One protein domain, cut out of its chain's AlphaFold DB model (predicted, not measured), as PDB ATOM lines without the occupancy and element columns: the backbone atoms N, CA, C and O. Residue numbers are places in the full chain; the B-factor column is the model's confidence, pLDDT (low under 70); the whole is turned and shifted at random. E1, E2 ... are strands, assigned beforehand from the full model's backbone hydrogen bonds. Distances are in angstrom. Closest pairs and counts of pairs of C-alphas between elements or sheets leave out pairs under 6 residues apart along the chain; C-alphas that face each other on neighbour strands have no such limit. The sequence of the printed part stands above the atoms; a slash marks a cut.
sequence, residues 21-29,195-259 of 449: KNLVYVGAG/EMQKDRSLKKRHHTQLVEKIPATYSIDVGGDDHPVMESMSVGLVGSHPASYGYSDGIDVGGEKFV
ATOM      1  N   LYS A  21     117.761 127.308  92.417       96.06
ATOM      2  CA  LYS A  21     116.431 126.756  92.700       96.06
ATOM      3  C   LYS A  21     115.907 125.830  91.606       96.06
ATOM      4  O   LYS A  21     115.658 126.268  90.480       96.06
ATOM      5  N   ASN A  22     115.613 124.587  91.979       94.44
ATOM      6  CA  ASN A  22     114.948 123.593  91.138       94.44
ATOM      7  C   ASN A  22     113.522 123.359  91.618       94.44
ATOM      8  O   ASN A  22     113.279 123.255  92.817       94.44
ATOM      9  N   LEU A  23     112.581 123.242  90.682       92.62
ATOM     10  CA  LEU A  23     111.202 122.866  90.976       92.62
ATOM     11  C   LEU A  23     111.000 121.401  90.603       92.62
ATOM     12  O   LEU A  23     111.141 121.044  89.434       92.62
ATOM     13  N   VAL A  24     110.640 120.573  91.577       92.50
ATOM     14  CA  VAL A  24     110.317 119.165  91.357       92.50
ATOM     15  C   VAL A  24     108.803 119.005  91.347       92.50
ATOM     16  O   VAL A  24     108.117 119.447  92.270       92.50
ATOM     17  N   TYR A  25     108.287 118.374  90.293       91.62
ATOM     18  CA  TYR A  25     106.885 117.993  90.160       91.62
ATOM     19  C   TYR A  25     106.762 116.476  90.264       91.62
ATOM     20  O   TYR A  25     107.443 115.751  89.542       91.62
ATOM     21  N   VAL A  26     105.878 116.008  91.139       91.75
ATOM     22  CA  VAL A  26     105.535 114.591  91.262       91.75
ATOM     23  C   VAL A  26     104.060 114.456  90.934       91.75
ATOM     24  O   VAL A  26     103.204 114.923  91.685       91.75
ATOM     25  N   GLY A  27     103.767 113.844  89.795       89.38
ATOM     26  CA  GLY A  27     102.412 113.601  89.318       89.38
ATOM     27  C   GLY A  27     102.240 112.154  88.883       89.38
ATOM     28  O   GLY A  27     103.215 111.447  88.630       89.38
ATOM     29  N   ALA A  28     100.986 111.728  88.801       84.75
ATOM     30  CA  ALA A  28     100.614 110.476  88.163       84.75
ATOM     31  C   ALA A  28     100.295 110.748  86.691       84.75
ATOM     32  O   ALA A  28      99.541 111.670  86.390       84.75
ATOM     33  N   GLY A  29     100.839 109.930  85.790       82.44
ATOM     34  CA  GLY A  29     100.291 109.806  84.440       82.44
ATOM     35  C   GLY A  29      98.970 109.029  84.446       82.44
ATOM     36  O   GLY A  29      98.369 108.799  85.500       82.44
ATOM     37  N   GLU A 195     127.787 119.054  94.601       96.81
ATOM     38  CA  GLU A 195     127.942 120.482  94.307       96.81
ATOM     39  C   GLU A 195     129.398 120.785  93.951       96.81
ATOM     40  O   GLU A 195     130.307 120.573  94.764       96.81
ATOM     41  N   MET A 196     129.620 121.311  92.747       95.75
ATOM     42  CA  MET A 196     130.951 121.692  92.289       95.75
ATOM     43  C   MET A 196     131.386 122.995  92.951       95.75
ATOM     44  O   MET A 196     130.705 124.009  92.839       95.75
ATOM     45  N   GLN A 197     132.527 122.989  93.628       95.94
ATOM     46  CA  GLN A 197     133.073 124.171  94.288       95.94
ATOM     47  C   GLN A 197     133.902 125.029  93.317       95.94
ATOM     48  O   GLN A 197     134.167 124.660  92.167       95.94
ATOM     49  N   LYS A 198     134.344 126.201  93.785       94.62
ATOM     50  CA  LYS A 198     135.168 127.123  92.986       94.62
ATOM     51  C   LYS A 198     136.481 126.483  92.524       94.62
ATOM     52  O   LYS A 198     136.895 126.693  91.393       94.62
ATOM     53  N   ASP A 199     137.107 125.668  93.364       94.75
ATOM     54  CA  ASP A 199     138.318 124.902  93.039       94.75
ATOM     55  C   ASP A 199     138.026 123.565  92.329       94.75
ATOM     56  O   ASP A 199     138.932 122.753  92.161       94.75
ATOM     57  N   ARG A 200     136.769 123.338  91.917       92.81
ATOM     58  CA  ARG A 200     136.261 122.109  91.286       92.81
ATOM     59  C   ARG A 200     136.259 120.875  92.191       92.81
ATOM     60  O   ARG A 200     135.952 119.783  91.715       92.81
ATOM     61  N   SER A 201     136.520 121.027  93.491       96.31
ATOM     62  CA  SER A 201     136.213 119.970  94.455       96.31
ATOM     63  C   SER A 201     134.703 119.702  94.502       96.31
ATOM     64  O   SER A 201     133.886 120.549  94.128       96.31
ATOM     65  N   LEU A 202     134.322 118.497  94.929       96.69
ATOM     66  CA  LEU A 202     132.931 118.053  94.970       96.69
ATOM     67  C   LEU A 202     132.449 117.953  96.418       96.69
ATOM     68  O   LEU A 202     133.061 117.262  97.234       96.69
ATOM     69  N   LYS A 203     131.323 118.605  96.724       96.75
ATOM     70  CA  LYS A 203     130.614 118.453  97.999       96.75
ATOM     71  C   LYS A 203     129.353 117.616  97.779       96.75
ATOM     72  O   LYS A 203     128.384 118.106  97.206       96.75
ATOM     73  N   LYS A 204     129.360 116.372  98.262       97.25
ATOM     74  CA  LYS A 204     128.200 115.468  98.207       97.25
ATOM     75  C   LYS A 204     127.040 115.991  99.048       97.25
ATOM     76  O   LYS A 204     127.256 116.461 100.167       97.25
ATOM     77  N   ARG A 205     125.823 115.853  98.528       96.12
ATOM     78  CA  ARG A 205     124.560 116.174  99.197       96.12
ATOM     79  C   ARG A 205     123.458 115.229  98.733       96.12
ATOM     80  O   ARG A 205     123.515 114.683  97.634       96.12
ATOM     81  N   HIS A 206     122.445 115.067  99.572       95.69
ATOM     82  CA  HIS A 206     121.192 114.445  99.167       95.69
ATOM     83  C   HIS A 206     119.998 115.209  99.730       95.69
ATOM     84  O   HIS A 206     120.127 115.950 100.709       95.69
ATOM     85  N   HIS A 207     118.841 115.013  99.109       97.00
ATOM     86  CA  HIS A 207     117.562 115.512  99.586       97.00
ATOM     87  C   HIS A 207     116.491 114.446  99.390       97.00
ATOM     88  O   HIS A 207     116.289 113.998  98.262       97.00
ATOM     89  N   THR A 208     115.778 114.099 100.462       96.88
ATOM     90  CA  THR A 208     114.628 113.186 100.416       96.88
ATOM     91  C   THR A 208     113.350 113.939 100.749       96.88
ATOM     92  O   THR A 208     113.214 114.505 101.835       96.88
ATOM     93  N   GLN A 209     112.378 113.880  99.844       97.50
ATOM     94  CA  GLN A 209     111.046 114.436 100.042       97.50
ATOM     95  C   GLN A 209     110.018 113.321 100.242       97.50
ATOM     96  O   GLN A 209     109.883 112.431  99.404       97.50
ATOM     97  N   LEU A 210     109.236 113.422 101.321       97.44
ATOM     98  CA  LEU A 210     108.015 112.638 101.498       97.44
ATOM     99  C   LEU A 210     106.883 113.240 100.654       97.44
ATOM    100  O   LEU A 210     106.567 114.426 100.779       97.44
ATOM    101  N   VAL A 211     106.252 112.416  99.823       97.06
ATOM    102  CA  VAL A 211     105.104 112.762  98.981       97.06
ATOM    103  C   VAL A 211     103.878 112.011  99.495       97.06
ATOM    104  O   VAL A 211     103.694 110.825  99.234       97.06
ATOM    105  N   GLU A 212     103.026 112.713 100.242       96.31
ATOM    106  CA  GLU A 212     101.826 112.140 100.881       96.31
ATOM    107  C   GLU A 212     100.585 112.138  99.977       96.31
ATOM    108  O   GLU A 212      99.582 111.499 100.290       96.31
ATOM    109  N   LYS A 213     100.640 112.865  98.859       94.50
ATOM    110  CA  LYS A 213      99.587 112.933  97.844       94.50
ATOM    111  C   LYS A 213     100.166 113.405  96.519       94.50
ATOM    112  O   LYS A 213     101.191 114.082  96.505       94.50
ATOM    113  N   ILE A 214      99.458 113.125  95.434       92.44
ATOM    114  CA  ILE A 214      99.771 113.625  94.095       92.44
ATOM    115  C   ILE A 214      98.581 114.418  93.517       92.44
ATOM    116  O   ILE A 214      97.435 114.097  93.839       92.44
ATOM    117  N   PRO A 215      98.827 115.456  92.694       93.44
ATOM    118  CA  PRO A 215     100.151 115.976  92.370       93.44
ATOM    119  C   PRO A 215     100.796 116.710  93.556       93.44
ATOM    120  O   PRO A 215     100.115 117.309  94.393       93.44
ATOM    121  N   ALA A 216     102.123 116.665  93.616       94.25
ATOM    122  CA  ALA A 216     102.940 117.384  94.581       94.25
ATOM    123  C   ALA A 216     103.988 118.234  93.868       94.25
ATOM    124  O   ALA A 216     104.431 117.951  92.754       94.25
ATOM    125  N   THR A 217     104.383 119.317  94.522       94.12
ATOM    126  CA  THR A 217     105.451 120.183  94.043       94.12
ATOM    127  C   THR A 217     106.258 120.664  95.230       94.12
ATOM    128  O   THR A 217     105.686 121.070  96.240       94.12
ATOM    129  N   TYR A 218     107.573 120.631  95.092       95.38
ATOM    130  CA  TYR A 218     108.513 121.124  96.091       95.38
ATOM    131  C   TYR A 218     109.760 121.662  95.390       95.38
ATOM    132  O   TYR A 218     109.912 121.507  94.174       95.38
ATOM    133  N   SER A 219     110.623 122.347  96.133       95.62
ATOM    134  CA  SER A 219     111.883 122.855  95.601       95.62
ATOM    135  C   SER A 219     113.083 122.157  96.210       95.62
ATOM    136  O   SER A 219     113.065 121.796  97.382       95.62
ATOM    137  N   ILE A 220     114.122 122.019  95.392       97.00
ATOM    138  CA  ILE A 220     115.469 121.667  95.827       97.00
ATOM    139  C   ILE A 220     116.387 122.794  95.364       97.00
ATOM    140  O   ILE A 220     116.620 122.981  94.169       97.00
ATOM    141  N   ASP A 221     116.907 123.544  96.318       97.75
ATOM    142  CA  ASP A 221     117.955 124.526  96.103       97.75
ATOM    143  C   ASP A 221     119.331 123.844  96.153       97.75
ATOM    144  O   ASP A 221     119.643 123.083  97.078       97.75
ATOM    145  N   VAL A 222     120.131 124.092  95.116       97.38
ATOM    146  CA  VAL A 222     121.458 123.514  94.886       97.38
ATOM    147  C   VAL A 222     122.503 124.623  94.902       97.38
ATOM    148  O   VAL A 222     122.386 125.615  94.185       97.38
ATOM    149  N   GLY A 223     123.546 124.450  95.707       96.06
ATOM    150  CA  GLY A 223     124.659 125.384  95.813       96.06
ATOM    151  C   GLY A 223     125.806 125.058  94.858       96.06
ATOM    152  O   GLY A 223     125.671 124.288  93.907       96.06
ATOM    153  N   GLY A 224     126.973 125.627  95.155       95.25
ATOM    154  CA  GLY A 224     128.189 125.459  94.363       95.25
ATOM    155  C   GLY A 224     128.468 126.629  93.420       95.25
ATOM    156  O   GLY A 224     127.797 127.659  93.434       95.25
ATOM    157  N   ASP A 225     129.519 126.471  92.624       95.75
ATOM    158  CA  ASP A 225     130.008 127.433  91.638       95.75
ATOM    159  C   ASP A 225     129.792 126.948  90.192       95.75
ATOM    160  O   ASP A 225     130.209 127.619  89.252       95.75
ATOM    161  N   ASP A 226     129.152 125.796  89.981       95.88
ATOM    162  CA  ASP A 226     128.719 125.291  88.670       95.88
ATOM    163  C   ASP A 226     127.503 124.357  88.824       95.88
ATOM    164  O   ASP A 226     127.107 124.043  89.949       95.88
ATOM    165  N   HIS A 227     126.910 123.901  87.715       94.19
ATOM    166  CA  HIS A 227     125.868 122.873  87.752       94.19
ATOM    167  C   HIS A 227     126.359 121.614  88.488       94.19
ATOM    168  O   HIS A 227     127.515 121.212  88.319       94.19
ATOM    169  N   PRO A 228     125.487 120.965  89.281       94.69
ATOM    170  CA  PRO A 228     125.869 119.792  90.047       94.69
ATOM    171  C   PRO A 228     126.159 118.596  89.135       94.69
ATOM    172  O   PRO A 228     125.677 118.507  87.998       94.69
ATOM    173  N   VAL A 229     126.911 117.647  89.684       92.06
ATOM    174  CA  VAL A 229     127.056 116.301  89.130       92.06
ATOM    175  C   VAL A 229     126.009 115.417  89.798       92.06
ATOM    176  O   VAL A 229     126.042 115.248  91.016       92.06
ATOM    177  N   MET A 230     125.064 114.889  89.021       91.69
ATOM    178  CA  MET A 230     124.061 113.956  89.541       91.69
ATOM    179  C   MET A 230     124.708 112.605  89.852       91.69
ATOM    180  O   MET A 230     125.484 112.100  89.043       91.69
ATOM    181  N   GLU A 231     124.376 112.022  91.003       90.56
ATOM    182  CA  GLU A 231     124.805 110.668  91.376       90.56
ATOM    183  C   GLU A 231     123.653 109.673  91.209       90.56
ATOM    184  O   GLU A 231     123.815 108.647  90.551       90.56
ATOM    185  N   SER A 232     122.478 109.987  91.760       89.06
ATOM    186  CA  SER A 232     121.304 109.122  91.660       89.06
ATOM    187  C   SER A 232     119.990 109.888  91.868       89.06
ATOM    188  O   SER A 232     119.949 110.985  92.433       89.06
ATOM    189  N   MET A 233     118.899 109.287  91.396       90.38
ATOM    190  CA  MET A 233     117.533 109.624  91.782       90.38
ATOM    191  C   MET A 233     116.829 108.316  92.140       90.38
ATOM    192  O   MET A 233     116.931 107.340  91.396       90.38
ATOM    193  N   SER A 234     116.102 108.293  93.253       89.62
ATOM    194  CA  SER A 234     115.277 107.150  93.638       89.62
ATOM    195  C   SER A 234     113.857 107.573  93.990       89.62
ATOM    196  O   SER A 234     113.612 108.661  94.513       89.62
ATOM    197  N   VAL A 235     112.910 106.687  93.679       90.69
ATOM    198  CA  VAL A 235     111.503 106.793  94.067       90.69
ATOM    199  C   VAL A 235     111.109 105.463  94.690       90.69
ATOM    200  O   VAL A 235     111.307 104.414  94.079       90.69
ATOM    201  N   GLY A 236     110.569 105.491  95.904       91.31
ATOM    202  CA  GLY A 236     110.162 104.287  96.627       91.31
ATOM    203  C   GLY A 236     108.942 104.532  97.502       91.31
ATOM    204  O   GLY A 236     108.605 105.673  97.795       91.31
ATOM    205  N   LEU A 237     108.258 103.468  97.923       92.12
ATOM    206  CA  LEU A 237     107.206 103.595  98.933       92.12
ATOM    207  C   LEU A 237     107.830 103.930 100.293       92.12
ATOM    208  O   LEU A 237     108.959 103.532 100.583       92.12
ATOM    209  N   VAL A 238     107.077 104.622 101.150       93.69
ATOM    210  CA  VAL A 238     107.528 104.896 102.523       93.69
ATOM    211  C   VAL A 238     107.902 103.596 103.237       93.69
ATOM    212  O   VAL A 238     107.130 102.635 103.254       93.69
ATOM    213  N   GLY A 239     109.086 103.586 103.851       88.38
ATOM    214  CA  GLY A 239     109.606 102.439 104.596       88.38
ATOM    215  C   GLY A 239     110.292 101.372 103.741       88.38
ATOM    216  O   GLY A 239     110.752 100.377 104.298       88.38
ATOM    217  N   SER A 240     110.406 101.562 102.419       86.81
ATOM    218  CA  SER A 240     111.223 100.686 101.568       86.81
ATOM    219  C   SER A 240     112.717 100.768 101.911       86.81
ATOM    220  O   SER A 240     113.414  99.766 101.790       86.81
ATOM    221  N   HIS A 241     113.193 101.923 102.390       82.62
ATOM    222  CA  HIS A 241     114.564 102.137 102.860       82.62
ATOM    223  C   HIS A 241     114.579 103.065 104.090       82.62
ATOM    224  O   HIS A 241     113.616 103.803 104.307       82.62
ATOM    225  N   PRO A 242     115.645 103.061 104.915       86.38
ATOM    226  CA  PRO A 242     115.840 104.097 105.924       86.38
ATOM    227  C   PRO A 242     115.970 105.470 105.255       86.38
ATOM    228  O   PRO A 242     116.861 105.667 104.432       86.38
ATOM    229  N   ALA A 243     115.108 106.412 105.629       86.94
ATOM    230  CA  ALA A 243     115.065 107.745 105.042       86.94
ATOM    231  C   ALA A 243     115.251 108.838 106.102       86.94
ATOM    232  O   ALA A 243     114.685 108.775 107.196       86.94
ATOM    233  N   SER A 244     116.024 109.867 105.753       91.69
ATOM    234  CA  SER A 244     116.092 111.140 106.473       91.69
ATOM    235  C   SER A 244     115.525 112.238 105.586       91.69
ATOM    236  O   SER A 244     116.057 112.491 104.510       91.69
ATOM    237  N   TYR A 245     114.444 112.881 106.023       95.75
ATOM    238  CA  TYR A 245     113.753 113.880 105.211       95.75
ATOM    239  C   TYR A 245     114.480 115.226 105.173       95.75
ATOM    240  O   TYR A 245     115.044 115.676 106.171       95.75
ATOM    241  N   GLY A 246     114.390 115.897 104.025       96.75
ATOM    242  CA  GLY A 246     115.078 117.151 103.751       96.75
ATOM    243  C   GLY A 246     116.528 116.934 103.323       96.75
ATOM    244  O   GLY A 246     116.886 115.883 102.797       96.75
ATOM    245  N   TYR A 247     117.352 117.962 103.512       97.31
ATOM    246  CA  TYR A 247     118.761 117.943 103.130       97.31
ATOM    247  C   TYR A 247     119.610 117.102 104.082       97.31
ATOM    248  O   TYR A 247     119.477 117.205 105.301       97.31
ATOM    249  N   SER A 248     120.568 116.369 103.518       94.75
ATOM    250  CA  SER A 248     121.523 115.517 104.235       94.75
ATOM    251  C   SER A 248     122.320 116.220 105.333       94.75
ATOM    252  O   SER A 248     122.719 115.602 106.315       94.75
ATOM    253  N   ASP A 249     122.602 117.510 105.143       94.00
ATOM    254  CA  ASP A 249     123.323 118.366 106.087       94.00
ATOM    255  C   ASP A 249     122.391 119.287 106.893       94.00
ATOM    256  O   ASP A 249     122.867 120.120 107.661       94.00
ATOM    257  N   GLY A 250     121.069 119.141 106.740       95.31
ATOM    258  CA  GLY A 250     120.056 119.952 107.419       95.31
ATOM    259  C   GLY A 250     120.016 121.419 106.982       95.31
ATOM    260  O   GLY A 250     119.342 122.221 107.626       95.31
ATOM    261  N   ILE A 251     120.736 121.787 105.919       95.06
ATOM    262  CA  ILE A 251     120.881 123.173 105.468       95.06
ATOM    263  C   ILE A 251     120.195 123.330 104.117       95.06
ATOM    264  O   ILE A 251     120.620 122.745 103.131       95.06
ATOM    265  N   ASP A 252     119.180 124.175 104.033       94.12
ATOM    266  CA  ASP A 252     118.744 124.695 102.740       94.12
ATOM    267  C   ASP A 252     119.655 125.872 102.363       94.12
ATOM    268  O   ASP A 252     119.825 126.811 103.143       94.12
ATOM    269  N   VAL A 253     120.299 125.797 101.198       93.88
ATOM    270  CA  VAL A 253     121.214 126.850 100.730       93.88
ATOM    271  C   VAL A 253     120.470 128.046 100.142       93.88
ATOM    272  O   VAL A 253     121.064 129.119 100.019       93.88
ATOM    273  N   GLY A 254     119.183 127.891  99.817       92.81
ATOM    274  CA  GLY A 254     118.411 128.916  99.133       92.81
ATOM    275  C   GLY A 254     118.954 129.238  97.737       92.81
ATOM    276  O   GLY A 254     119.849 128.582  97.200       92.81
ATOM    277  N   GLY A 255     118.439 130.321  97.159       88.00
ATOM    278  CA  GLY A 255     118.958 130.900  95.925       88.00
ATOM    279  C   GLY A 255     117.877 131.199  94.898       88.00
ATOM    280  O   GLY A 255     116.718 130.796  95.013       88.00
ATOM    281  N   GLU A 256     118.268 131.951  93.875       93.12
ATOM    282  CA  GLU A 256     117.416 132.177  92.715       93.12
ATOM    283  C   GLU A 256     117.503 130.993  91.749       93.12
ATOM    284  O   GLU A 256     118.445 130.197  91.767       93.12
ATOM    285  N   LYS A 257     116.488 130.856  90.895       94.00
ATOM    286  CA  LYS A 257     116.523 129.892  89.798       94.00
ATOM    287  C   LYS A 257     117.666 130.268  88.852       94.00
ATOM    288  O   LYS A 257     117.749 131.422  88.434       94.00
ATOM    289  N   PHE A 258     118.485 129.298  88.451       94.62
ATOM    290  CA  PHE A 258     119.414 129.517  87.349       94.62
ATOM    291  C   PHE A 258     118.651 129.778  86.044       94.62
ATOM    292  O   PHE A 258     117.810 128.979  85.622       94.62
ATOM    293  N   VAL A 259     118.966 130.900  85.402       95.06
ATOM    294  CA  VAL A 259     118.453 131.271  84.083       95.06
ATOM    295  C   VAL A 259     119.627 131.222  83.117       95.06
ATOM    296  O   VAL A 259     120.595 131.965  83.277       95.06
TER     297      VAL A 259
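Overview. This is residues 21 to 29 and 195 to 259 of the 449 residues of an uncharacterized protein of Planctomycetes bacterium (UniProt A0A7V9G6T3). A two-stranded ribbon of E1 and E3 lies along one side of a loose, open trough; the long strand E2 continues it beyond E3, E4 lies near E2, and the trough stays open between E4 and E1. The end of the printed part, residues 238 to 259, is a long stretch with no named element, tied to E2 by a short pairing at residues 246 to 247. The printed part has 74 residues, no named helix and four strands in the order E1, E2, E3, E4; the class is all strand, with 32 residues in named elements, under half. Sheet E1 - E3 is antiparallel. The whole is only just loose, close to compact, with a radius of gyration of the C-alphas of 13.6 A and spans of 40 by 29 by 20 A.

Arrangement. E1, residues 21 to 26, and E3, residues 216 to 222, are antiparallel neighbours at 152 degrees, with N 22 and O 220 within hydrogen-bond range at 2.9 A. E2, residues 202 to 211, pairs with no named strand; its closest C-alphas to E3 are His 207 and Ile 220, 7.5 A apart. E4, residues 229 to 237, also pairs with no named strand; it is near E2, with 18 pairs of C-alphas within 10 A, and apart from E1 and E3. Residues 195 to 196 pair antiparallel with residues 202 to 203 of E2, and residues 246 to 247 with its residues 207 to 208.

Along the chain. E1 begins at C-alpha 21 (116.431, 126.756, 92.700) and is 16.4 A long. E2 is 28.6 A, E3 19.5 A and E4 25.5 A, ending at C-alpha 237 (107.206, 103.595, 98.933).

Size, cuts and confidence. The C-alphas farthest apart, Gly 29 and Asp 199, are 41.8 A apart. Residues 30 to 194 are not printed, and C-alphas 29 and 195 are 31.2 A apart across this cut. The link E2 to E3 is tight and E3 to E4 short. Mean pLDDT of the printed part is 93.5, and no printed residue is under 70.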